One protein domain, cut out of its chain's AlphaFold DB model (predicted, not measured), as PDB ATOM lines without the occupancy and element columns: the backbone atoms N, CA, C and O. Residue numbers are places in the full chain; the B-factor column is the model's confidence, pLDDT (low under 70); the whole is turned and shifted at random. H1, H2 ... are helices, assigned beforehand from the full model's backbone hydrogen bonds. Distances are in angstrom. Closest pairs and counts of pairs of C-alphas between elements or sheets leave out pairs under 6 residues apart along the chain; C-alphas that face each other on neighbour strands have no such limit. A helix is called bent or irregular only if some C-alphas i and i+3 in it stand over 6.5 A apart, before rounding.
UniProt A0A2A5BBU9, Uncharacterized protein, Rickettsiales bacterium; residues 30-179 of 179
ATOM      1  N   ASN A  30     -60.658 -28.322 -20.705       89.88
ATOM      2  CA  ASN A  30     -59.639 -27.544 -21.405       89.88
ATOM      3  C   ASN A  30     -58.306 -28.296 -21.499       89.88
ATOM      4  O   ASN A  30     -57.693 -28.317 -22.568       89.88
ATOM      5  N   THR A  31     -57.886 -28.971 -20.427       88.00
ATOM      6  CA  THR A  31     -56.659 -29.781 -20.405       88.00
ATOM      7  C   THR A  31     -56.770 -30.965 -21.358       88.00
ATOM      8  O   THR A  31     -55.851 -31.212 -22.137       88.00
ATOM      9  N   THR A  32     -57.919 -31.649 -21.386       90.31
ATOM     10  CA  THR A  32     -58.161 -32.741 -22.342       90.31
ATOM     11  C   THR A  32     -58.059 -32.256 -23.789       90.31
ATOM     12  O   THR A  32     -57.384 -32.886 -24.602       90.31
ATOM     13  N   LYS A  33     -58.664 -31.105 -24.121       92.75
ATOM     14  CA  LYS A  33     -58.553 -30.506 -25.463       92.75
ATOM     15  C   LYS A  33     -57.110 -30.139 -25.817       92.75
ATOM     16  O   LYS A  33     -56.702 -30.326 -26.962       92.75
ATOM     17  N   LEU A  34     -56.337 -29.640 -24.852       93.69
ATOM     18  CA  LEU A  34     -54.926 -29.315 -25.046       93.69
ATOM     19  C   LEU A  34     -54.104 -30.567 -25.377       93.69
ATOM     20  O   LEU A  34     -53.360 -30.567 -26.355       93.69
ATOM     21  N   ILE A  35     -54.276 -31.649 -24.615       92.88
ATOM     22  CA  ILE A  35     -53.574 -32.922 -24.848       92.88
ATOM     23  C   ILE A  35     -53.962 -33.510 -26.211       92.88
ATOM     24  O   ILE A  35     -53.105 -33.935 -26.984       92.88
ATOM     25  N   GLN A  36     -55.247 -33.467 -26.560       95.19
ATOM     26  CA  GLN A  36     -55.735 -33.870 -27.879       95.19
ATOM     27  C   GLN A  36     -55.095 -33.059 -29.016       95.19
ATOM     28  O   GLN A  36     -54.691 -33.629 -30.031       95.19
ATOM     29  N   CYS A  37     -54.959 -31.742 -28.838       96.19
ATOM     30  CA  CYS A  37     -54.266 -30.873 -29.785       96.19
ATOM     31  C   CYS A  37     -52.791 -31.274 -29.944       96.19
ATOM     32  O   CYS A  37     -52.289 -31.340 -31.065       96.19
ATOM     33  N   VAL A  38     -52.119 -31.622 -28.844       96.19
ATOM     34  CA  VAL A  38     -50.721 -32.077 -28.846       96.19
ATOM     35  C   VAL A  38     -50.567 -33.376 -29.635       96.19
ATOM     36  O   VAL A  38     -49.715 -33.431 -30.515       96.19
ATOM     37  N   TYR A  39     -51.420 -34.383 -29.425       96.25
ATOM     38  CA  TYR A  39     -51.372 -35.624 -30.217       96.25
ATOM     39  C   TYR A  39     -51.624 -35.391 -31.710       96.25
ATOM     40  O   TYR A  39     -50.951 -35.988 -32.558       96.25
ATOM     41  N   LEU A  40     -52.561 -34.503 -32.052       97.00
ATOM     42  CA  LEU A  40     -52.840 -34.151 -33.442       97.00
ATOM     43  C   LEU A  40     -51.642 -33.436 -34.082       97.00
ATOM     44  O   LEU A  40     -51.200 -33.818 -35.167       97.00
ATOM     45  N   PHE A  41     -51.057 -32.463 -33.382       97.69
ATOM     46  CA  PHE A  41     -49.848 -31.769 -33.821       97.69
ATOM     47  C   PHE A  41     -48.666 -32.733 -33.986       97.69
ATOM     48  O   PHE A  41     -47.988 -32.715 -35.011       97.69
ATOM     49  N   SER A  42     -48.452 -33.635 -33.028       97.00
ATOM     50  CA  SER A  42     -47.401 -34.652 -33.088       97.00
ATOM     51  C   SER A  42     -47.600 -35.650 -34.224       97.00
ATOM     52  O   SER A  42     -46.619 -36.084 -34.822       97.00
ATOM     53  N   THR A  43     -48.845 -35.969 -34.584       97.25
ATOM     54  CA  THR A  43     -49.150 -36.797 -35.761       97.25
ATOM     55  C   THR A  43     -48.717 -36.099 -37.048       97.25
ATOM     56  O   THR A  43     -48.039 -36.699 -37.882       97.25
ATOM     57  N   VAL A  44     -49.046 -34.813 -37.197       97.81
ATOM     58  CA  VAL A  44     -48.610 -34.011 -38.350       97.81
ATOM     59  C   VAL A  44     -47.085 -33.905 -38.388       97.81
ATOM     60  O   VAL A  44     -46.475 -34.147 -39.430       97.81
ATOM     61  N   LEU A  45     -46.456 -33.610 -37.248       97.06
ATOM     62  CA  LEU A  45     -45.003 -33.512 -37.126       97.06
ATOM     63  C   LEU A  45     -44.312 -34.836 -37.477       97.06
ATOM     64  O   LEU A  45     -43.289 -34.828 -38.156       97.06
ATOM     65  N   TRP A  46     -44.885 -35.971 -37.074       97.50
ATOM     66  CA  TRP A  46     -44.383 -37.296 -37.424       97.50
ATOM     67  C   TRP A  46     -44.426 -37.544 -38.933       97.50
ATOM     68  O   TRP A  46     -43.420 -37.942 -39.514       97.50
ATOM     69  N   ILE A  47     -45.550 -37.246 -39.591       96.00
ATOM     70  CA  ILE A  47     -45.675 -37.390 -41.049       96.00
ATOM     71  C   ILE A  47     -44.634 -36.518 -41.767       96.00
ATOM     72  O   ILE A  47     -43.973 -36.977 -42.703       96.00
ATOM     73  N   LEU A  48     -44.441 -35.276 -41.309       96.56
ATOM     74  CA  LEU A  48     -43.408 -34.385 -41.837       96.56
ATOM     75  C   LEU A  48     -41.999 -34.945 -41.617       96.56
ATOM     76  O   LEU A  48     -41.185 -34.914 -42.541       96.56
ATOM     77  N   LEU A  49     -41.721 -35.501 -40.436       95.38
ATOM     78  CA  LEU A  49     -40.441 -36.122 -40.105       95.38
ATOM     79  C   LEU A  49     -40.155 -37.301 -41.042       95.38
ATOM     80  O   LEU A  49     -39.108 -37.320 -41.689       95.38
ATOM     81  N   VAL A  50     -41.103 -38.228 -41.199       94.81
ATOM     82  CA  VAL A  50     -40.998 -39.382 -42.107       94.81
ATOM     83  C   VAL A  50     -40.739 -38.934 -43.548       94.81
ATOM     84  O   VAL A  50     -39.833 -39.448 -44.211       94.81
ATOM     85  N   LYS A  51     -41.472 -37.921 -44.027       94.00
ATOM     86  CA  LYS A  51     -41.273 -37.356 -45.367       94.00
ATOM     87  C   LYS A  51     -39.890 -36.712 -45.518       94.00
ATOM     88  O   LYS A  51     -39.234 -36.930 -46.532       94.00
ATOM     89  N   SER A  52     -39.425 -35.967 -44.511       93.94
ATOM     90  CA  SER A  52     -38.116 -35.292 -44.519       93.94
ATOM     91  C   SER A  52     -36.931 -36.263 -44.532       93.94
ATOM     92  O   SER A  52     -35.868 -35.945 -45.067       93.94
ATOM     93  N   LEU A  53     -37.112 -37.460 -43.965       90.31
ATOM     94  CA  LEU A  53     -36.107 -38.520 -43.981       90.31
ATOM     95  C   LEU A  53     -36.098 -39.309 -45.292       90.31
ATOM     96  O   LEU A  53     -35.136 -40.027 -45.553       90.31
ATOM     97  N   GLY A  54     -37.132 -39.169 -46.127       89.38
ATOM     98  CA  GLY A  54     -37.234 -39.893 -47.394       89.38
ATOM     99  C   GLY A  54     -37.387 -41.407 -47.220       89.38
ATOM    100  O   GLY A  54     -37.099 -42.158 -48.145       89.38
ATOM    101  N   ILE A  55     -37.833 -41.862 -46.044       87.25
ATOM    102  CA  ILE A  55     -37.949 -43.286 -45.678       87.25
ATOM    103  C   ILE A  55     -39.272 -43.929 -46.132       87.25
ATOM    104  O   ILE A  55     -39.615 -45.025 -45.710       87.25
ATOM    105  N   TYR A  56     -40.025 -43.259 -47.005       82.94
ATOM    106  CA  TYR A  56     -41.316 -43.743 -47.509       82.94
ATOM    107  C   TYR A  56     -41.194 -44.729 -48.683       82.94
ATOM    108  O   TYR A  56     -42.174 -45.374 -49.030       82.94
ATOM    109  N   ASN A  57     -40.005 -44.865 -49.283       71.88
ATOM    110  CA  ASN A  57     -39.766 -45.702 -50.468       71.88
ATOM    111  C   ASN A  57     -39.579 -47.204 -50.157       71.88
ATOM    112  O   ASN A  57     -39.043 -47.938 -50.983       71.88
ATOM    113  N   GLY A  58     -39.958 -47.657 -48.960       67.56
ATOM    114  CA  GLY A  58     -39.780 -49.043 -48.526       67.56
ATOM    115  C   GLY A  58     -40.877 -49.995 -49.013       67.56
ATOM    116  O   GLY A  58     -41.962 -49.572 -49.410       67.56
ATOM    117  N   GLU A  59     -40.606 -51.301 -48.922       83.06
ATOM    118  CA  GLU A  59     -41.624 -52.354 -49.056       83.06
ATOM    119  C   GLU A  59     -42.773 -52.130 -48.047       83.06
ATOM    120  O   GLU A  59     -42.604 -51.441 -47.035       83.06
ATOM    121  N   TYR A  60     -43.932 -52.763 -48.264       89.69
ATOM    122  CA  TYR A  60     -45.117 -52.634 -47.398       89.69
ATOM    123  C   TYR A  60     -44.822 -52.810 -45.894       89.69
ATOM    124  O   TYR A  60     -45.447 -52.154 -45.060       89.69
ATOM    125  N   MET A  61     -43.834 -53.642 -45.546       88.56
ATOM    126  CA  MET A  61     -43.382 -53.834 -44.164       88.56
ATOM    127  C   MET A  61     -42.760 -52.576 -43.544       88.56
ATOM    128  O   MET A  61     -43.024 -52.272 -42.383       88.56
ATOM    129  N   GLY A  62     -41.982 -51.801 -44.304       88.75
ATOM    130  CA  GLY A  62     -41.428 -50.534 -43.823       88.75
ATOM    131  C   GLY A  62     -42.529 -49.525 -43.492       88.75
ATOM    132  O   GLY A  62     -42.494 -48.880 -42.443       88.75
ATOM    133  N   LEU A  63     -43.558 -49.448 -44.340       91.44
ATOM    134  CA  LEU A  63     -44.714 -48.576 -44.121       91.44
ATOM    135  C   LEU A  63     -45.532 -49.002 -42.891       91.44
ATOM    136  O   LEU A  63     -46.006 -48.143 -42.146       91.44
ATOM    137  N   LEU A  64     -45.624 -50.310 -42.622       92.81
ATOM    138  CA  LEU A  64     -46.246 -50.838 -41.407       92.81
ATOM    139  C   LEU A  64     -45.537 -50.319 -40.148       92.81
ATOM    140  O   LEU A  64     -46.207 -49.772 -39.272       92.81
ATOM    141  N   PHE A  65     -44.204 -50.378 -40.075       92.00
ATOM    142  CA  PHE A  65     -43.463 -49.825 -38.929       92.00
ATOM    143  C   PHE A  65     -43.670 -48.314 -38.757       92.00
ATOM    144  O   PHE A  65     -43.833 -47.835 -37.635       92.00
ATOM    145  N   LEU A  66     -43.719 -47.559 -39.858       93.50
ATOM    146  CA  LEU A  66     -43.935 -46.107 -39.832       93.50
ATOM    147  C   LEU A  66     -45.363 -45.708 -39.436       93.50
ATOM    148  O   LEU A  66     -45.580 -44.585 -38.970       93.50
ATOM    149  N   SER A  67     -46.326 -46.620 -39.593       95.31
ATOM    150  CA  SER A  67     -47.716 -46.421 -39.176       95.31
ATOM    151  C   SER A  67     -47.927 -46.592 -37.668       95.31
ATOM    152  O   SER A  67     -48.862 -46.002 -37.126       95.31
ATOM    153  N   ILE A  68     -47.042 -47.325 -36.971       95.12
ATOM    154  CA  ILE A  68     -47.182 -47.617 -35.533       95.12
ATOM    155  C   ILE A  68     -47.337 -46.328 -34.710       95.12
ATOM    156  O   ILE A  68     -48.323 -46.234 -33.975       95.12
ATOM    157  N   PRO A  69     -46.473 -45.299 -34.841       96.50
ATOM    158  CA  PRO A  69     -46.637 -44.079 -34.052       96.50
ATOM    159  C   PRO A  69     -47.950 -43.348 -34.337       96.50
ATOM    160  O   PRO A  69     -48.585 -42.870 -33.406       96.50
ATOM    161  N   VAL A  70     -48.412 -43.330 -35.592       97.25
ATOM    162  CA  VAL A  70     -49.698 -42.712 -35.959       97.25
ATOM    163  C   VAL A  70     -50.859 -43.419 -35.261       97.25
ATOM    164  O   VAL A  70     -51.710 -42.762 -34.665       97.25
ATOM    165  N   ILE A  71     -50.879 -44.755 -35.292       97.25
ATOM    166  CA  ILE A  71     -51.920 -45.559 -34.641       97.25
ATOM    167  C   ILE A  71     -51.906 -45.318 -33.128       97.25
ATOM    168  O   ILE A  71     -52.952 -45.058 -32.538       97.25
ATOM    169  N   VAL A  72     -50.726 -45.341 -32.506       96.00
ATOM    170  CA  VAL A  72     -50.576 -45.101 -31.064       96.00
ATOM    171  C   VAL A  72     -51.042 -43.693 -30.681       96.00
ATOM    172  O   VAL A  72     -51.742 -43.535 -29.682       96.00
ATOM    173  N   TYR A  73     -50.729 -42.665 -31.475       95.69
ATOM    174  CA  TYR A  73     -51.211 -41.304 -31.214       95.69
ATOM    175  C   TYR A  73     -52.730 -41.200 -31.322       95.69
ATOM    176  O   TYR A  73     -53.342 -40.533 -30.494       95.69
ATOM    177  N   MET A  74     -53.349 -41.890 -32.283       96.44
ATOM    178  CA  MET A  74     -54.808 -41.916 -32.418       96.44
ATOM    179  C   MET A  74     -55.485 -42.637 -31.250       96.44
ATOM    180  O   MET A  74     -56.477 -42.140 -30.719       96.44
ATOM    181  N   ILE A  75     -54.930 -43.767 -30.801       95.19
ATOM    182  CA  ILE A  75     -55.427 -44.476 -29.615       95.19
ATOM    183  C   ILE A  75     -55.350 -43.560 -28.390       95.19
ATOM    184  O   ILE A  75     -56.343 -43.406 -27.681       95.19
ATOM    185  N   ASN A  76     -54.217 -42.887 -28.177       93.06
ATOM    186  CA  ASN A  76     -54.057 -41.960 -27.055       93.06
ATOM    187  C   ASN A  76     -54.969 -40.727 -27.167       93.06
ATOM    188  O   ASN A  76     -55.516 -40.273 -26.164       93.06
ATOM    189  N   TYR A  77     -55.198 -40.212 -28.376       94.56
ATOM    190  CA  TYR A  77     -56.119 -39.099 -28.623       94.56
ATOM    191  C   TYR A  77     -57.554 -39.428 -28.185       94.56
ATOM    192  O   TYR A  77     -58.223 -38.601 -27.553       94.56
ATOM    193  N   VAL A  78     -58.028 -40.637 -28.509       94.56
ATOM    194  CA  VAL A  78     -59.365 -41.111 -28.122       94.56
ATOM    195  C   VAL A  78     -59.406 -41.462 -26.632       94.56
ATOM    196  O   VAL A  78     -60.340 -41.059 -25.939       94.56
ATOM    197  N   GLY A  79     -58.368 -42.137 -26.127       90.25
ATOM    198  CA  GLY A  79     -58.269 -42.594 -24.739       90.25
ATOM    199  C   GLY A  79     -58.051 -41.486 -23.704       90.25
ATOM    200  O   GLY A  79     -58.345 -41.690 -22.531       90.25
ATOM    201  N   CYS A  80     -57.611 -40.289 -24.111       87.25
ATOM    202  CA  CYS A  80     -57.300 -39.170 -23.210       87.25
ATOM    203  C   CYS A  80     -58.450 -38.772 -22.258       87.25
ATOM    204  O   CYS A  80     -58.203 -38.170 -21.216       87.25
ATOM    205  N   LYS A  81     -59.704 -39.095 -22.594       82.38
ATOM    206  CA  LYS A  81     -60.876 -38.799 -21.751       82.38
ATOM    207  C   LYS A  81     -61.013 -39.722 -20.539       82.38
ATOM    208  O   LYS A  81     -61.665 -39.346 -19.573       82.38
ATOM    209  N   GLU A  82     -60.430 -40.915 -20.605       80.25
ATOM    210  CA  GLU A  82     -60.618 -41.985 -19.618       80.25
ATOM    211  C   GLU A  82     -59.376 -42.207 -18.742       80.25
ATOM    212  O   GLU A  82     -59.422 -42.949 -17.760       80.25
ATOM    213  N   ILE A  83     -58.258 -41.546 -19.064       74.69
ATOM    214  CA  ILE A  83     -57.006 -41.687 -18.318       74.69
ATOM    215  C   ILE A  83     -57.171 -41.085 -16.922       74.69
ATOM    216  O   ILE A  83     -57.482 -39.908 -16.755       74.69
ATOM    217  N   THR A  84     -56.932 -41.914 -15.907       72.19
ATOM    218  CA  THR A  84     -56.880 -41.506 -14.501       72.19
ATOM    219  C   THR A  84     -55.421 -41.325 -14.071       72.19
ATOM    220  O   THR A  84     -54.558 -42.090 -14.508       72.19
ATOM    221  N   LYS A  85     -55.150 -40.372 -13.166       68.81
ATOM    222  CA  LYS A  85     -53.804 -40.063 -12.629       68.81
ATOM    223  C   LYS A  85     -53.021 -41.294 -12.129       68.81
ATOM    224  O   LYS A  85     -51.798 -41.327 -12.225       68.81
ATOM    225  N   ASP A  86     -53.714 -42.318 -11.628       69.19
ATOM    226  CA  ASP A  86     -53.089 -43.523 -11.061       69.19
ATOM    227  C   ASP A  86     -52.488 -44.461 -12.127       69.19
ATOM    228  O   ASP A  86     -51.435 -45.068 -11.913       69.19
ATOM    229  N   VAL A  87     -53.126 -44.552 -13.302       68.56
ATOM    230  CA  VAL A  87     -52.651 -45.387 -14.422       68.56
ATOM    231  C   VAL A  87     -51.364 -44.804 -15.008       68.56
ATOM    232  O   VAL A  87     -50.445 -45.533 -15.383       68.56
ATOM    233  N   GLU A  88     -51.259 -43.478 -15.015       66.69
ATOM    234  CA  GLU A  88     -50.135 -42.741 -15.584       66.69
ATOM    235  C   GLU A  88     -48.812 -43.038 -14.862       66.69
ATOM    236  O   GLU A  88     -47.799 -43.302 -15.508       66.69
ATOM    237  N   GLN A  89     -48.823 -43.124 -13.525       67.56
ATOM    238  CA  GLN A  89     -47.622 -43.441 -12.737       67.56
ATOM    239  C   GLN A  89     -47.033 -44.828 -13.046       67.56
ATOM    240  O   GLN A  89     -45.849 -45.072 -12.806       67.56
ATOM    241  N   HIS A  90     -47.841 -45.740 -13.592       67.88
ATOM    242  CA  HIS A  90     -47.420 -47.101 -13.916       67.88
ATOM    243  C   HIS A  90     -46.944 -47.236 -15.369       67.88
ATOM    244  O   HIS A  90     -46.083 -48.074 -15.643       67.88
ATOM    245  N   MET A  91     -47.426 -46.389 -16.288       65.69
ATOM    246  CA  MET A  91     -47.045 -46.447 -17.706       65.69
ATOM    247  C   MET A  91     -45.600 -45.993 -17.980       65.69
ATOM    248  O   MET A  91     -45.015 -46.426 -18.970       65.69
ATOM    249  N   PHE A  92     -44.985 -45.185 -17.102       59.09
ATOM    250  CA  PHE A  92     -43.619 -44.663 -17.308       59.09
ATOM    251  C   PHE A  92     -42.481 -45.578 -16.871       59.09
ATOM    252  O   PHE A  92     -41.319 -45.270 -17.137       59.09
ATOM    253  N   LYS A  93     -42.766 -46.741 -16.277       65.38
ATOM    254  CA  LYS A  93     -41.736 -47.763 -16.025       65.38
ATOM    255  C   LYS A  93     -41.442 -48.567 -17.294       65.38
ATOM    256  O   LYS A  93     -41.442 -49.794 -17.286       65.38
ATOM    257  N   GLY A  94     -41.220 -47.868 -18.406       64.94
ATOM    258  CA  GLY A  94     -40.724 -48.482 -19.629       64.94
ATOM    259  C   GLY A  94     -39.348 -49.090 -19.370       64.94
ATOM    260  O   GLY A  94     -38.507 -48.480 -18.711       64.94
ATOM    261  N   ASN A  95     -39.102 -50.295 -19.887       71.12
ATOM    262  CA  ASN A  95     -37.796 -50.944 -19.786       71.12
ATOM    263  C   ASN A  95     -36.774 -50.202 -20.659       71.12
ATOM    264  O   ASN A  95     -36.461 -50.623 -21.772       71.12
ATOM    265  N   PHE A  96     -36.217 -49.101 -20.150       76.88
ATOM    266  CA  PHE A  96     -35.143 -48.347 -20.806       76.88
ATOM    267  C   PHE A  96     -33.943 -49.229 -21.158       76.88
ATOM    268  O   PHE A  96     -33.298 -49.032 -22.187       76.88
ATOM    269  N   LEU A  97     -33.715 -50.268 -20.352       81.12
ATOM    270  CA  LEU A  97     -32.722 -51.303 -20.608       81.12
ATOM    271  C   LEU A  97     -32.952 -52.013 -21.954       81.12
ATOM    272  O   LEU A  97     -31.997 -52.264 -22.683       81.12
ATOM    273  N   SER A  98     -34.208 -52.287 -22.318       84.69
ATOM    274  CA  SER A  98     -34.554 -52.921 -23.593       84.69
ATOM    275  C   SER A  98     -34.250 -52.010 -24.783       84.69
ATOM    276  O   SER A  98     -33.745 -52.493 -25.796       84.69
ATOM    277  N   PHE A  99     -34.479 -50.695 -24.664       81.69
ATOM    278  CA  PHE A  99     -34.097 -49.745 -25.717       81.69
ATOM    279  C   PHE A  99     -32.579 -49.642 -25.862       81.69
ATOM    280  O   PHE A  99     -32.068 -49.682 -26.979       81.69
ATOM    281  N   GLY A 100     -31.853 -49.569 -24.741       83.38
ATOM    282  CA  GLY A 100     -30.391 -49.564 -24.742       83.38
ATOM    283  C   GLY A 100     -29.815 -50.817 -25.405       83.38
ATOM    284  O   GLY A 100     -28.954 -50.711 -26.275       83.38
ATOM    285  N   TYR A 101     -30.349 -51.994 -25.065       86.00
ATOM    286  CA  TYR A 101     -29.960 -53.255 -25.691       86.00
ATOM    287  C   TYR A 101     -30.191 -53.242 -27.207       86.00
ATOM    288  O   TYR A 101     -29.285 -53.576 -27.968       86.00
ATOM    289  N   LEU A 102     -31.366 -52.794 -27.658       84.75
ATOM    290  CA  LEU A 102     -31.694 -52.716 -29.082       84.75
ATOM    291  C   LEU A 102     -30.723 -51.803 -29.845       84.75
ATOM    292  O   LEU A 102     -30.256 -52.164 -30.923       84.75
ATOM    293  N   ILE A 103     -30.362 -50.654 -29.266       86.38
ATOM    294  CA  ILE A 103     -29.373 -49.739 -29.848       86.38
ATOM    295  C   ILE A 103     -28.006 -50.427 -29.964       86.38
ATOM    296  O   ILE A 103     -27.409 -50.419 -31.041       86.38
ATOM    297  N   VAL A 104     -27.523 -51.062 -28.890       86.00
ATOM    298  CA  VAL A 104     -26.226 -51.760 -28.878       86.00
ATOM    299  C   VAL A 104     -26.181 -52.869 -29.926       86.00
ATOM    300  O   VAL A 104     -25.188 -52.977 -30.639       86.00
ATOM    301  N   VAL A 105     -27.255 -53.650 -30.077       83.88
ATOM    302  CA  VAL A 105     -27.344 -54.711 -31.092       83.88
ATOM    303  C   VAL A 105     -27.183 -54.147 -32.503       83.88
ATOM    304  O   VAL A 105     -26.456 -54.736 -33.305       83.88
ATOM    305  N   ILE A 106     -27.806 -53.005 -32.809       82.75
ATOM    306  CA  ILE A 106     -27.666 -52.366 -34.123       82.75
ATOM    307  C   ILE A 106     -26.228 -51.879 -34.344       82.75
ATOM    308  O   ILE A 106     -25.670 -52.086 -35.420       82.75
ATOM    309  N   PHE A 107     -25.607 -51.268 -33.329       83.06
ATOM    310  CA  PHE A 107     -24.220 -50.800 -33.420       83.06
ATOM    311  C   PHE A 107     -23.212 -51.945 -33.552       83.06
ATOM    312  O   PHE A 107     -22.321 -51.866 -34.392       83.06
ATOM    313  N   MET A 108     -23.351 -53.013 -32.761       79.81
ATOM    314  CA  MET A 108     -22.462 -54.181 -32.809       79.81
ATOM    315  C   MET A 108     -22.506 -54.879 -34.166       79.81
ATOM    316  O   MET A 108     -21.483 -55.343 -34.657       79.81
ATOM    317  N   ASN A 109     -23.685 -54.937 -34.780       73.88
ATOM    318  CA  ASN A 109     -23.881 -55.600 -36.063       73.88
ATOM    319  C   ASN A 109     -23.622 -54.677 -37.267       73.88
ATOM    320  O   ASN A 109     -23.814 -55.080 -38.417       73.88
ATOM    321  N   TRP A 110     -23.157 -53.446 -37.050       75.31
ATOM    322  CA  TRP A 110     -22.835 -52.525 -38.133       75.31
ATOM    323  C   TRP A 110     -21.603 -53.002 -38.920       75.31
ATOM    324  O   TRP A 110     -20.466 -52.710 -38.552       75.31
ATOM    325  N   ASN A 111     -21.807 -53.709 -40.037       70.19
ATOM    326  CA  ASN A 111     -20.711 -54.152 -40.902       70.19
ATOM    327  C   ASN A 111     -21.033 -53.988 -42.407       70.19
ATOM    328  O   ASN A 111     -21.358 -54.955 -43.085       70.19
ATOM    329  N   SER A 112     -20.885 -52.750 -42.923       59.12
ATOM    330  CA  SER A 112     -20.772 -52.362 -44.360       59.12
ATOM    331  C   SER A 112     -21.998 -52.580 -45.281       59.12
ATOM    332  O   SER A 112     -22.779 -53.457 -44.985       59.12
ATOM    333  N   SER A 113     -22.292 -51.923 -46.424       61.47
ATOM    334  CA  SER A 113     -21.978 -50.644 -47.115       61.47
ATOM    335  C   SER A 113     -23.072 -50.386 -48.172       61.47
ATOM    336  O   SER A 113     -23.439 -51.331 -48.861       61.47
ATOM    337  N   ILE A 114     -23.471 -49.109 -48.333       55.00
ATOM    338  CA  ILE A 114     -23.867 -48.359 -49.561       55.00
ATOM    339  C   ILE A 114     -24.972 -47.312 -49.280       55.00
ATOM    340  O   ILE A 114     -24.859 -46.198 -49.775       55.00
ATOM    341  N   GLU A 115     -25.896 -47.524 -48.333       68.19
ATOM    342  CA  GLU A 115     -26.847 -46.471 -47.882       68.19
ATOM    343  C   GLU A 115     -26.616 -45.980 -46.437       68.19
ATOM    344  O   GLU A 115     -27.539 -45.584 -45.717       68.19
ATOM    345  N   ARG A 116     -25.346 -45.960 -46.002       73.62
ATOM    346  CA  ARG A 116     -24.952 -45.650 -44.614       73.62
ATOM    347  C   ARG A 116     -25.545 -44.339 -44.101       73.62
ATOM    348  O   ARG A 116     -25.980 -44.289 -42.961       73.62
ATOM    349  N   THR A 117     -25.596 -43.294 -44.923       83.50
ATOM    350  CA  THR A 117     -25.976 -41.952 -44.457       83.50
ATOM    351  C   THR A 117     -27.446 -41.854 -44.061       83.50
ATOM    352  O   THR A 117     -27.747 -41.273 -43.023       83.50
ATOM    353  N   LYS A 118     -28.373 -42.429 -44.844       83.75
ATOM    354  CA  LYS A 118     -29.815 -42.375 -44.532       83.75
ATOM    355  C   LYS A 118     -30.137 -43.211 -43.301       83.75
ATOM    356  O   LYS A 118     -30.821 -42.738 -42.393       83.75
ATOM    357  N   PHE A 119     -29.596 -44.427 -43.259       85.31
ATOM    358  CA  PHE A 119     -29.737 -45.322 -42.121       85.31
ATOM    359  C   PHE A 119     -29.155 -44.690 -40.853       85.31
ATOM    360  O   PHE A 119     -29.851 -44.560 -39.851       85.31
ATOM    361  N   PHE A 120     -27.908 -44.215 -40.919       86.75
ATOM    362  CA  PHE A 120     -27.227 -43.588 -39.789       86.75
ATOM    363  C   PHE A 120     -27.975 -42.347 -39.309       86.75
ATOM    364  O   PHE A 120     -28.190 -42.188 -38.115       86.75
ATOM    365  N   LYS A 121     -28.441 -41.496 -40.231       90.81
ATOM    366  CA  LYS A 121     -29.251 -40.320 -39.894       90.81
ATOM    367  C   LYS A 121     -30.539 -40.715 -39.169       90.81
ATOM    368  O   LYS A 121     -30.874 -40.095 -38.165       90.81
ATOM    369  N   THR A 122     -31.234 -41.748 -39.644       91.75
ATOM    370  CA  THR A 122     -32.469 -42.250 -39.014       91.75
ATOM    371  C   THR A 122     -32.191 -42.791 -37.612       91.75
ATOM    372  O   THR A 122     -32.884 -42.429 -36.663       91.75
ATOM    373  N   LEU A 123     -31.121 -43.574 -37.463       91.44
ATOM    374  CA  LEU A 123     -30.678 -44.123 -36.188       91.44
ATOM    375  C   LEU A 123     -30.282 -43.022 -35.194       91.44
ATOM    376  O   LEU A 123     -30.772 -43.004 -34.069       91.44
ATOM    377  N   VAL A 124     -29.472 -42.049 -35.610       91.88
ATOM    378  CA  VAL A 124     -29.076 -40.919 -34.759       91.88
ATOM    379  C   VAL A 124     -30.294 -40.105 -34.325       91.88
ATOM    380  O   VAL A 124     -30.422 -39.796 -33.144       91.88
ATOM    381  N   ILE A 125     -31.231 -39.812 -35.232       94.56
ATOM    382  CA  ILE A 125     -32.469 -39.098 -34.883       94.56
ATOM    383  C   ILE A 125     -33.300 -39.904 -33.885       94.56
ATOM    384  O   ILE A 125     -33.800 -39.339 -32.917       94.56
ATOM    385  N   SER A 126     -33.408 -41.220 -34.068       94.00
ATOM    386  CA  SER A 126     -34.137 -42.081 -33.136       94.00
ATOM    387  C   SER A 126     -33.530 -42.069 -31.726       94.00
ATOM    388  O   SER A 126     -34.272 -42.009 -30.746       94.00
ATOM    389  N   ILE A 127     -32.198 -42.025 -31.618       92.00
ATOM    390  CA  ILE A 127     -31.474 -41.917 -30.343       92.00
ATOM    391  C   ILE A 127     -31.667 -40.533 -29.724       92.00
ATOM    392  O   ILE A 127     -31.932 -40.444 -28.531       92.00
ATOM    393  N   ILE A 128     -31.590 -39.459 -30.515       94.75
ATOM    394  CA  ILE A 128     -31.832 -38.092 -30.027       94.75
ATOM    395  C   ILE A 128     -33.258 -37.965 -29.480       94.75
ATOM    396  O   ILE A 128     -33.445 -37.424 -28.393       94.75
ATOM    397  N   LEU A 129     -34.259 -38.503 -30.186       94.38
ATOM    398  CA  LEU A 129     -35.644 -38.525 -29.707       94.38
ATOM    399  C   LEU A 129     -35.787 -39.352 -28.423       94.38
ATOM    400  O   LEU A 129     -36.498 -38.934 -27.512       94.38
ATOM    401  N   LEU A 130     -35.081 -40.485 -28.320       91.94
ATOM    402  CA  LEU A 130     -35.066 -41.287 -27.096       91.94
ATOM    403  C   LEU A 130     -34.469 -40.499 -25.928       91.94
ATOM    404  O   LEU A 130     -35.074 -40.434 -24.864       91.94
ATOM    405  N   MET A 131     -33.312 -39.866 -26.128       91.69
ATOM    406  CA  MET A 131     -32.665 -39.037 -25.110       91.69
ATOM    407  C   MET A 131     -33.557 -37.869 -24.693       91.69
ATOM    408  O   MET A 131     -33.663 -37.585 -23.506       91.69
ATOM    409  N   LEU A 132     -34.257 -37.240 -25.640       92.00
ATOM    410  CA  LEU A 132     -35.204 -36.171 -25.338       92.00
ATOM    411  C   LEU A 132     -36.397 -36.675 -24.513       92.00
ATOM    412  O   LEU A 132     -36.856 -35.969 -23.621       92.00
ATOM    413  N   SER A 133     -36.858 -37.909 -24.748       91.38
ATOM    414  CA  SER A 133     -37.918 -38.530 -23.939       91.38
ATOM    415  C   SER A 133     -37.498 -38.815 -22.490       91.38
ATOM    416  O   SER A 133     -38.355 -38.898 -21.613       91.38
ATOM    417  N   LEU A 134     -36.190 -38.933 -22.229       88.81
ATOM    418  CA  LEU A 134     -35.630 -39.149 -20.891       88.81
ATOM    419  C   LEU A 134     -35.485 -37.858 -20.083       88.81
ATOM    420  O   LEU A 134     -35.262 -37.925 -18.877       88.81
ATOM    421  N   VAL A 135     -35.581 -36.688 -20.718       90.62
ATOM    422  CA  VAL A 135     -35.443 -35.413 -20.011       90.62
ATOM    423  C   VAL A 135     -36.651 -35.214 -19.097       90.62
ATOM    424  O   VAL A 135     -37.785 -35.018 -19.546       90.62
ATOM    425  N   ASP A 136     -36.404 -35.248 -17.790       84.12
ATOM    426  CA  ASP A 136     -37.401 -34.913 -16.785       84.12
ATOM    427  C   ASP A 136     -37.600 -33.396 -16.738       84.12
ATOM    428  O   ASP A 136     -36.780 -32.644 -16.213       84.12
ATOM    429  N   LEU A 137     -38.711 -32.933 -17.310       83.94
ATOM    430  CA  LEU A 137     -39.146 -31.551 -17.163       83.94
ATOM    431  C   LEU A 137     -39.767 -31.374 -15.774       83.94
ATOM    432  O   LEU A 137     -40.801 -31.973 -15.470       83.94
ATOM    433  N   TRP A 138     -39.153 -30.534 -14.943       85.38
ATOM    434  CA  TRP A 138     -39.739 -30.106 -13.676       85.38
ATOM    435  C   TRP A 138     -40.829 -29.071 -13.966       85.38
ATOM    436  O   TRP A 138     -40.544 -27.892 -14.170       85.38
ATOM    437  N   VAL A 139     -42.084 -29.516 -14.041       87.81
ATOM    438  CA  VAL A 139     -43.236 -28.654 -14.347       87.81
ATOM    439  C   VAL A 139     -44.276 -28.745 -13.229       87.81
ATOM    440  O   VAL A 139     -44.337 -29.741 -12.513       87.81
ATOM    441  N   CYS A 140     -45.087 -27.696 -13.062       86.00
ATOM    442  CA  CYS A 140     -46.202 -27.668 -12.115       86.00
ATOM    443  C   CYS A 140     -47.162 -28.857 -12.308       86.00
ATOM    444  O   CYS A 140     -47.310 -29.366 -13.419       86.00
ATOM    445  N   GLU A 141     -47.875 -29.239 -11.244       81.31
ATOM    446  CA  GLU A 141     -48.770 -30.409 -11.223       81.31
ATOM    447  C   GLU A 141     -49.797 -30.435 -12.365       81.31
ATOM    448  O   GLU A 141     -50.090 -31.493 -12.919       81.31
ATOM    449  N   SER A 142     -50.301 -29.267 -12.771       78.88
ATOM    450  CA  SER A 142     -51.256 -29.125 -13.877       78.88
ATOM    451  C   SER A 142     -50.684 -29.496 -15.251       78.88
ATOM    452  O   SER A 142     -51.442 -29.828 -16.158       78.88
ATOM    453  N   LEU A 143     -49.359 -29.460 -15.413       84.75
ATOM    454  CA  LEU A 143     -48.652 -29.729 -16.667       84.75
ATOM    455  C   LEU A 143     -47.928 -31.082 -16.666       84.75
ATOM    456  O   LEU A 143     -47.345 -31.454 -17.685       84.75
ATOM    457  N   LEU A 144     -47.996 -31.845 -15.568       85.69
ATOM    458  CA  LEU A 144     -47.398 -33.182 -15.487       85.69
ATOM    459  C   LEU A 144     -47.970 -34.136 -16.539       85.69
ATOM    460  O   LEU A 144     -47.230 -34.906 -17.140       85.69
ATOM    461  N   ILE A 145     -49.268 -34.035 -16.823       85.50
ATOM    462  CA  ILE A 145     -49.942 -34.907 -17.801       85.50
ATOM    463  C   ILE A 145     -49.455 -34.609 -19.216       85.50
ATOM    464  O   ILE A 145     -49.259 -35.496 -20.048       85.50
ATOM    465  N   LEU A 146     -49.243 -33.322 -19.492       89.56
ATOM    466  CA  LEU A 146     -48.741 -32.872 -20.776       89.56
ATOM    467  C   LEU A 146     -47.296 -33.335 -20.977       89.56
ATOM    468  O   LEU A 146     -46.966 -33.847 -22.047       89.56
ATOM    469  N   SER A 147     -46.439 -33.183 -19.961       91.06
ATOM    470  CA  SER A 147     -45.042 -33.620 -20.049       91.06
ATOM    471  C   SER A 147     -44.942 -35.138 -20.211       91.06
ATOM    472  O   SER A 147     -44.181 -35.613 -21.051       91.06
ATOM    473  N   SER A 148     -45.775 -35.893 -19.500       88.62
ATOM    474  CA  SER A 148     -45.958 -37.333 -19.677       88.62
ATOM    475  C   SER A 148     -46.368 -37.691 -21.114       88.62
ATOM    476  O   SER A 148     -45.683 -38.468 -21.787       88.62
ATOM    477  N   SER A 149     -47.418 -37.057 -21.641       91.25
ATOM    478  CA  SER A 149     -47.891 -37.298 -23.010       91.25
ATOM    479  C   SER A 149     -46.787 -37.030 -24.038       91.25
ATOM    480  O   SER A 149     -46.572 -37.836 -24.944       91.25
ATOM    481  N   LEU A 150     -46.019 -35.947 -23.866       93.06
ATOM    482  CA  LEU A 150     -44.869 -35.623 -24.716       93.06
ATOM    483  C   LEU A 150     -43.770 -36.687 -24.644       93.06
ATOM    484  O   LEU A 150     -43.257 -37.096 -25.686       93.06
ATOM    485  N   LYS A 151     -43.429 -37.177 -23.448       91.69
ATOM    486  CA  LYS A 151     -42.460 -38.273 -23.291       91.69
ATOM    487  C   LYS A 151     -42.919 -39.525 -24.032       91.69
ATOM    488  O   LYS A 151     -42.142 -40.090 -24.798       91.69
ATOM    489  N   SER A 152     -44.189 -39.908 -23.876       91.81
ATOM    490  CA  SER A 152     -44.782 -41.052 -24.581       91.81
ATOM    491  C   SER A 152     -44.715 -40.890 -26.105       91.81
ATOM    492  O   SER A 152     -44.345 -41.826 -26.818       91.81
ATOM    493  N   ILE A 153     -44.987 -39.683 -26.614       95.25
ATOM    494  CA  ILE A 153     -44.879 -39.348 -28.039       95.25
ATOM    495  C   ILE A 153     -43.437 -39.522 -28.532       95.25
ATOM    496  O   ILE A 153     -43.202 -40.247 -29.499       95.25
ATOM    497  N   PHE A 154     -42.459 -38.913 -27.856       94.88
ATOM    498  CA  PHE A 154     -41.052 -39.007 -28.255       94.88
ATOM    499  C   PHE A 154     -40.514 -40.437 -28.180       94.88
ATOM    500  O   PHE A 154     -39.804 -40.877 -29.087       94.88
ATOM    501  N   GLN A 155     -40.897 -41.184 -27.147       92.62
ATOM    502  CA  GLN A 155     -40.510 -42.578 -26.972       92.62
ATOM    503  C   GLN A 155     -41.107 -43.471 -28.069       92.62
ATOM    504  O   GLN A 155     -40.397 -44.288 -28.652       92.62
ATOM    505  N   THR A 156     -42.385 -43.281 -28.410       94.31
ATOM    506  CA  THR A 156     -43.051 -44.028 -29.489       94.31
ATOM    507  C   THR A 156     -42.436 -43.699 -30.852       94.31
ATOM    508  O   THR A 156     -42.150 -44.608 -31.632       94.31
ATOM    509  N   ALA A 157     -42.171 -42.418 -31.132       95.88
ATOM    510  CA  ALA A 157     -41.492 -41.977 -32.352       95.88
ATOM    511  C   ALA A 157     -40.090 -42.592 -32.477       95.88
ATOM    512  O   ALA A 157     -39.733 -43.134 -33.524       95.88
ATOM    513  N   SER A 158     -39.309 -42.533 -31.395       94.44
ATOM    514  CA  SER A 158     -37.983 -43.142 -31.314       94.44
ATOM    515  C   SER A 158     -38.041 -44.642 -31.602       94.44
ATOM    516  O   SER A 158     -37.321 -45.123 -32.477       94.44
ATOM    517  N   LEU A 159     -38.942 -45.367 -30.935       92.25
ATOM    518  CA  LEU A 159     -39.093 -46.807 -31.112       92.25
ATOM    519  C   LEU A 159     -39.525 -47.171 -32.535       92.25
ATOM    520  O   LEU A 159     -39.014 -48.140 -33.099       92.25
ATOM    521  N   GLY A 160     -40.417 -46.382 -33.139       93.56
ATOM    522  CA  GLY A 160     -40.816 -46.540 -34.535       93.56
ATOM    523  C   GLY A 160     -39.629 -46.403 -35.492       93.56
ATOM    524  O   GLY A 160     -39.415 -47.274 -36.335       93.56
ATOM    525  N   LEU A 161     -38.806 -45.361 -35.325       94.00
ATOM    526  CA  LEU A 161     -37.603 -45.159 -36.145       94.00
ATOM    527  C   LEU A 161     -36.527 -46.222 -35.898       94.00
ATOM    528  O   LEU A 161     -35.879 -46.655 -36.850       94.00
ATOM    529  N   LEU A 162     -36.331 -46.656 -34.650       92.12
ATOM    530  CA  LEU A 162     -35.393 -47.726 -34.301       92.12
ATOM    531  C   LEU A 162     -35.811 -49.052 -34.935       92.12
ATOM    532  O   LEU A 162     -34.986 -49.723 -35.551       92.12
ATOM    533  N   SER A 163     -37.095 -49.400 -34.838       91.38
ATOM    534  CA  SER A 163     -37.655 -50.615 -35.441       91.38
ATOM    535  C   SER A 163     -37.540 -50.578 -36.964       91.38
ATOM    536  O   SER A 163     -37.097 -51.549 -37.574       91.38
ATOM    537  N   TYR A 164     -37.854 -49.434 -37.580       91.69
ATOM    538  CA  TYR A 164     -37.673 -49.231 -39.018       91.69
ATOM    539  C   TYR A 164     -36.198 -49.341 -39.434       91.69
ATOM    540  O   TYR A 164     -35.881 -49.988 -40.431       91.69
ATOM    541  N   SER A 165     -35.285 -48.753 -38.655       89.81
ATOM    542  CA  SER A 165     -33.844 -48.869 -38.896       89.81
ATOM    543  C   SER A 165     -33.432 -50.338 -38.838       89.81
ATOM    544  O   SER A 165     -32.868 -50.849 -39.793       89.81
ATOM    545  N   LEU A 166     -33.805 -51.068 -37.787       88.62
ATOM    546  CA  LEU A 166     -33.507 -52.495 -37.670       88.62
ATOM    547  C   LEU A 166     -34.037 -53.303 -38.871       88.62
ATOM    548  O   LEU A 166     -33.320 -54.140 -39.414       88.62
ATOM    549  N   TYR A 167     -35.258 -53.020 -39.330       88.94
ATOM    550  CA  TYR A 167     -35.819 -53.646 -40.529       88.94
ATOM    551  C   TYR A 167     -34.972 -53.371 -41.780       88.94
ATOM    552  O   TYR A 167     -34.607 -54.310 -42.487       88.94
ATOM    553  N   MET A 168     -34.591 -52.112 -42.021       86.56
ATOM    554  CA  MET A 168     -33.724 -51.743 -43.148       86.56
ATOM    555  C   MET A 168     -32.366 -52.449 -43.090       86.56
ATOM    556  O   MET A 168     -31.846 -52.869 -44.122       86.56
ATOM    557  N   TYR A 169     -31.808 -52.620 -41.890       85.06
ATOM    558  CA  TYR A 169     -30.561 -53.353 -41.685       85.06
ATOM    559  C   TYR A 169     -30.681 -54.825 -42.111       85.06
ATOM    560  O   TYR A 169     -29.854 -55.328 -42.873       85.06
ATOM    561  N   TYR A 170     -31.728 -55.519 -41.657       85.56
ATOM    562  CA  TYR A 170     -31.943 -56.920 -42.025       85.56
ATOM    563  C   TYR A 170     -32.252 -57.094 -43.512       85.56
ATOM    564  O   TYR A 170     -31.807 -58.073 -44.113       85.56
ATOM    565  N   LEU A 171     -32.977 -56.147 -44.111       85.75
ATOM    566  CA  LEU A 171     -33.273 -56.155 -45.539       85.75
ATOM    567  C   LEU A 171     -31.990 -56.057 -46.379       85.75
ATOM    568  O   LEU A 171     -31.795 -56.855 -47.295       85.75
ATOM    569  N   ASP A 172     -31.094 -55.131 -46.029       83.50
ATOM    570  CA  ASP A 172     -29.804 -54.950 -46.706       83.50
ATOM    571  C   ASP A 172     -28.919 -56.203 -46.591       83.50
ATOM    572  O   ASP A 172     -28.358 -56.678 -47.578       83.50
ATOM    573  N   ASN A 173     -28.853 -56.813 -45.404       82.88
ATOM    574  CA  ASN A 173     -28.103 -58.055 -45.205       82.88
ATOM    575  C   ASN A 173     -28.674 -59.240 -45.988       82.88
ATOM    576  O   ASN A 173     -27.906 -60.003 -46.572       82.88
ATOM    577  N   ARG A 174     -30.004 -59.386 -46.034       84.19
ATOM    578  CA  ARG A 174     -30.668 -60.435 -46.824       84.19
ATOM    579  C   ARG A 174     -30.323 -60.307 -48.307       84.19
ATOM    580  O   ARG A 174     -30.059 -61.307 -48.968       84.19
ATOM    581  N   ASN A 175     -30.308 -59.081 -48.823       82.56
ATOM    582  CA  ASN A 175     -29.994 -58.832 -50.224       82.56
ATOM    583  C   ASN A 175     -28.521 -59.145 -50.538       82.56
ATOM    584  O   ASN A 175     -28.244 -59.706 -51.592       82.56
ATOM    585  N   LYS A 176     -27.586 -58.882 -49.609       80.31
ATOM    586  CA  LYS A 176     -26.166 -59.262 -49.771       80.31
ATOM    587  C   LYS A 176     -25.936 -60.766 -49.819       80.31
ATOM    588  O   LYS A 176     -25.035 -61.199 -50.513       80.31
ATOM    589  N   THR A 177     -26.708 -61.562 -49.081       78.88
ATOM    590  CA  THR A 177     -26.555 -63.028 -49.104       78.88
ATOM    591  C   THR A 177     -27.094 -63.675 -50.380       78.88
ATOM    592  O   THR A 177     -26.804 -64.839 -50.632       78.88
ATOM    593  N   MET A 178     -27.910 -62.950 -51.152       75.31
ATOM    594  CA  MET A 178     -28.480 -63.423 -52.419       75.31
ATOM    595  C   MET A 178     -27.706 -62.936 -53.653       75.31
ATOM    596  O   MET A 178     -28.005 -63.397 -54.754       75.31
ATOM    597  N   ALA A 179     -26.769 -61.999 -53.478       64.31
ATOM    598  CA  ALA A 179     -25.916 -61.442 -54.526       64.31
ATOM    599  C   ALA A 179     -24.558 -62.152 -54.555       64.31
ATOM    600  O   ALA A 179     -24.051 -62.374 -55.676       64.31
TER     601      ALA A 179
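This is residues 30 to 179 of the 179 residues of an uncharacterized protein of Rickettsiales bacterium (UniProt A0A2A5BBU9). A long helix, H6, runs the length of a rod-shaped bundle; the hairpin of H1 and H2 packs along one side of it, and H5 packs along another side. H4 makes a looser fifth member of this up-and-down bundle, in which each helix runs against the one before it, and the short H3 lies between H2 and H4 in the chain. The printed part has 150 residues with six named helices, in the order H1 to H6, and no named strand; the class is all helix. It is compact, with a radius of gyration of the C-alphas of 16.9 A, and spans 57 by 28 by 20 A.

H1, residues 30 to 53, and H2, residues 60 to 79, form a helical hairpin. They touch at a shallow tilt of 11 degrees, opposite ways, with the closest C-alphas, those of Gln 36 and Tyr 77, 5.3 A apart. The hub is H6, residues 141 to 178, which touches four helices. H1 touches it with residues 35 to 46 alone, the same way at a shallow tilt of 23 degrees; the closest C-alphas are those of Ile 35 and Leu 146, 6.3 A apart. H2 touches H6 opposite ways at a shallow tilt of 13 degrees, the closest C-alphas being those of Pro 69 and Thr 156, 5.8 A apart. H3, residues 85 to 91, touches no helix; it is close to H6 but not clearly touching, with C-alphas 88 and 148 the closest at 8.0 A. H4, residues 96 to 108, only just touches H6, with 3 pairs of C-alphas within 8 A, the closest those of Ile 106 and Leu 166 at 6.8 A. H5, residues 116 to 133, forms a second helical hairpin with H6, and the closest C-alphas, those of Ser 126 and Ser 158, are 4.4 A apart. H4 and H5 are near each other, while H2 and H5 are apart. Every O i to N i+4 pair is within hydrogen-bond range in H1, H4 and H5; the figures are 14 of 16 in H2, 32 of 34 in H6 and 1 of 3 in H3, where 2 of 4 O i to N i+3 pairs are within range.

H1 begins at C-alpha 30, (-59.639, -27.544, -21.405), and is 34.4 A long. H2, 28.1 A long, has a kink of 34 degrees near residue 67 and is only just irregular, with C-alphas 66 and 69 6.7 A apart. H3 measures 10.6 A, H4 18.4 A and H5 25.4 A. H6 is 56.6 A long and irregular, with C-alphas 142 and 145 7.1 A apart; it ends at C-alpha 178, (-28.480, -63.423, -52.419).

The C-alphas of Asn 30 and Ala 179, the two farthest apart, are 58.2 A apart. The printed part has no cut and no long link; the links from H2 to H3 and from H3 to H4 are tight. The mean pLDDT of the printed part is 86.3, with values under 70 at residue 58, residues 85 to 94, residues 112 to 115 and residue 179.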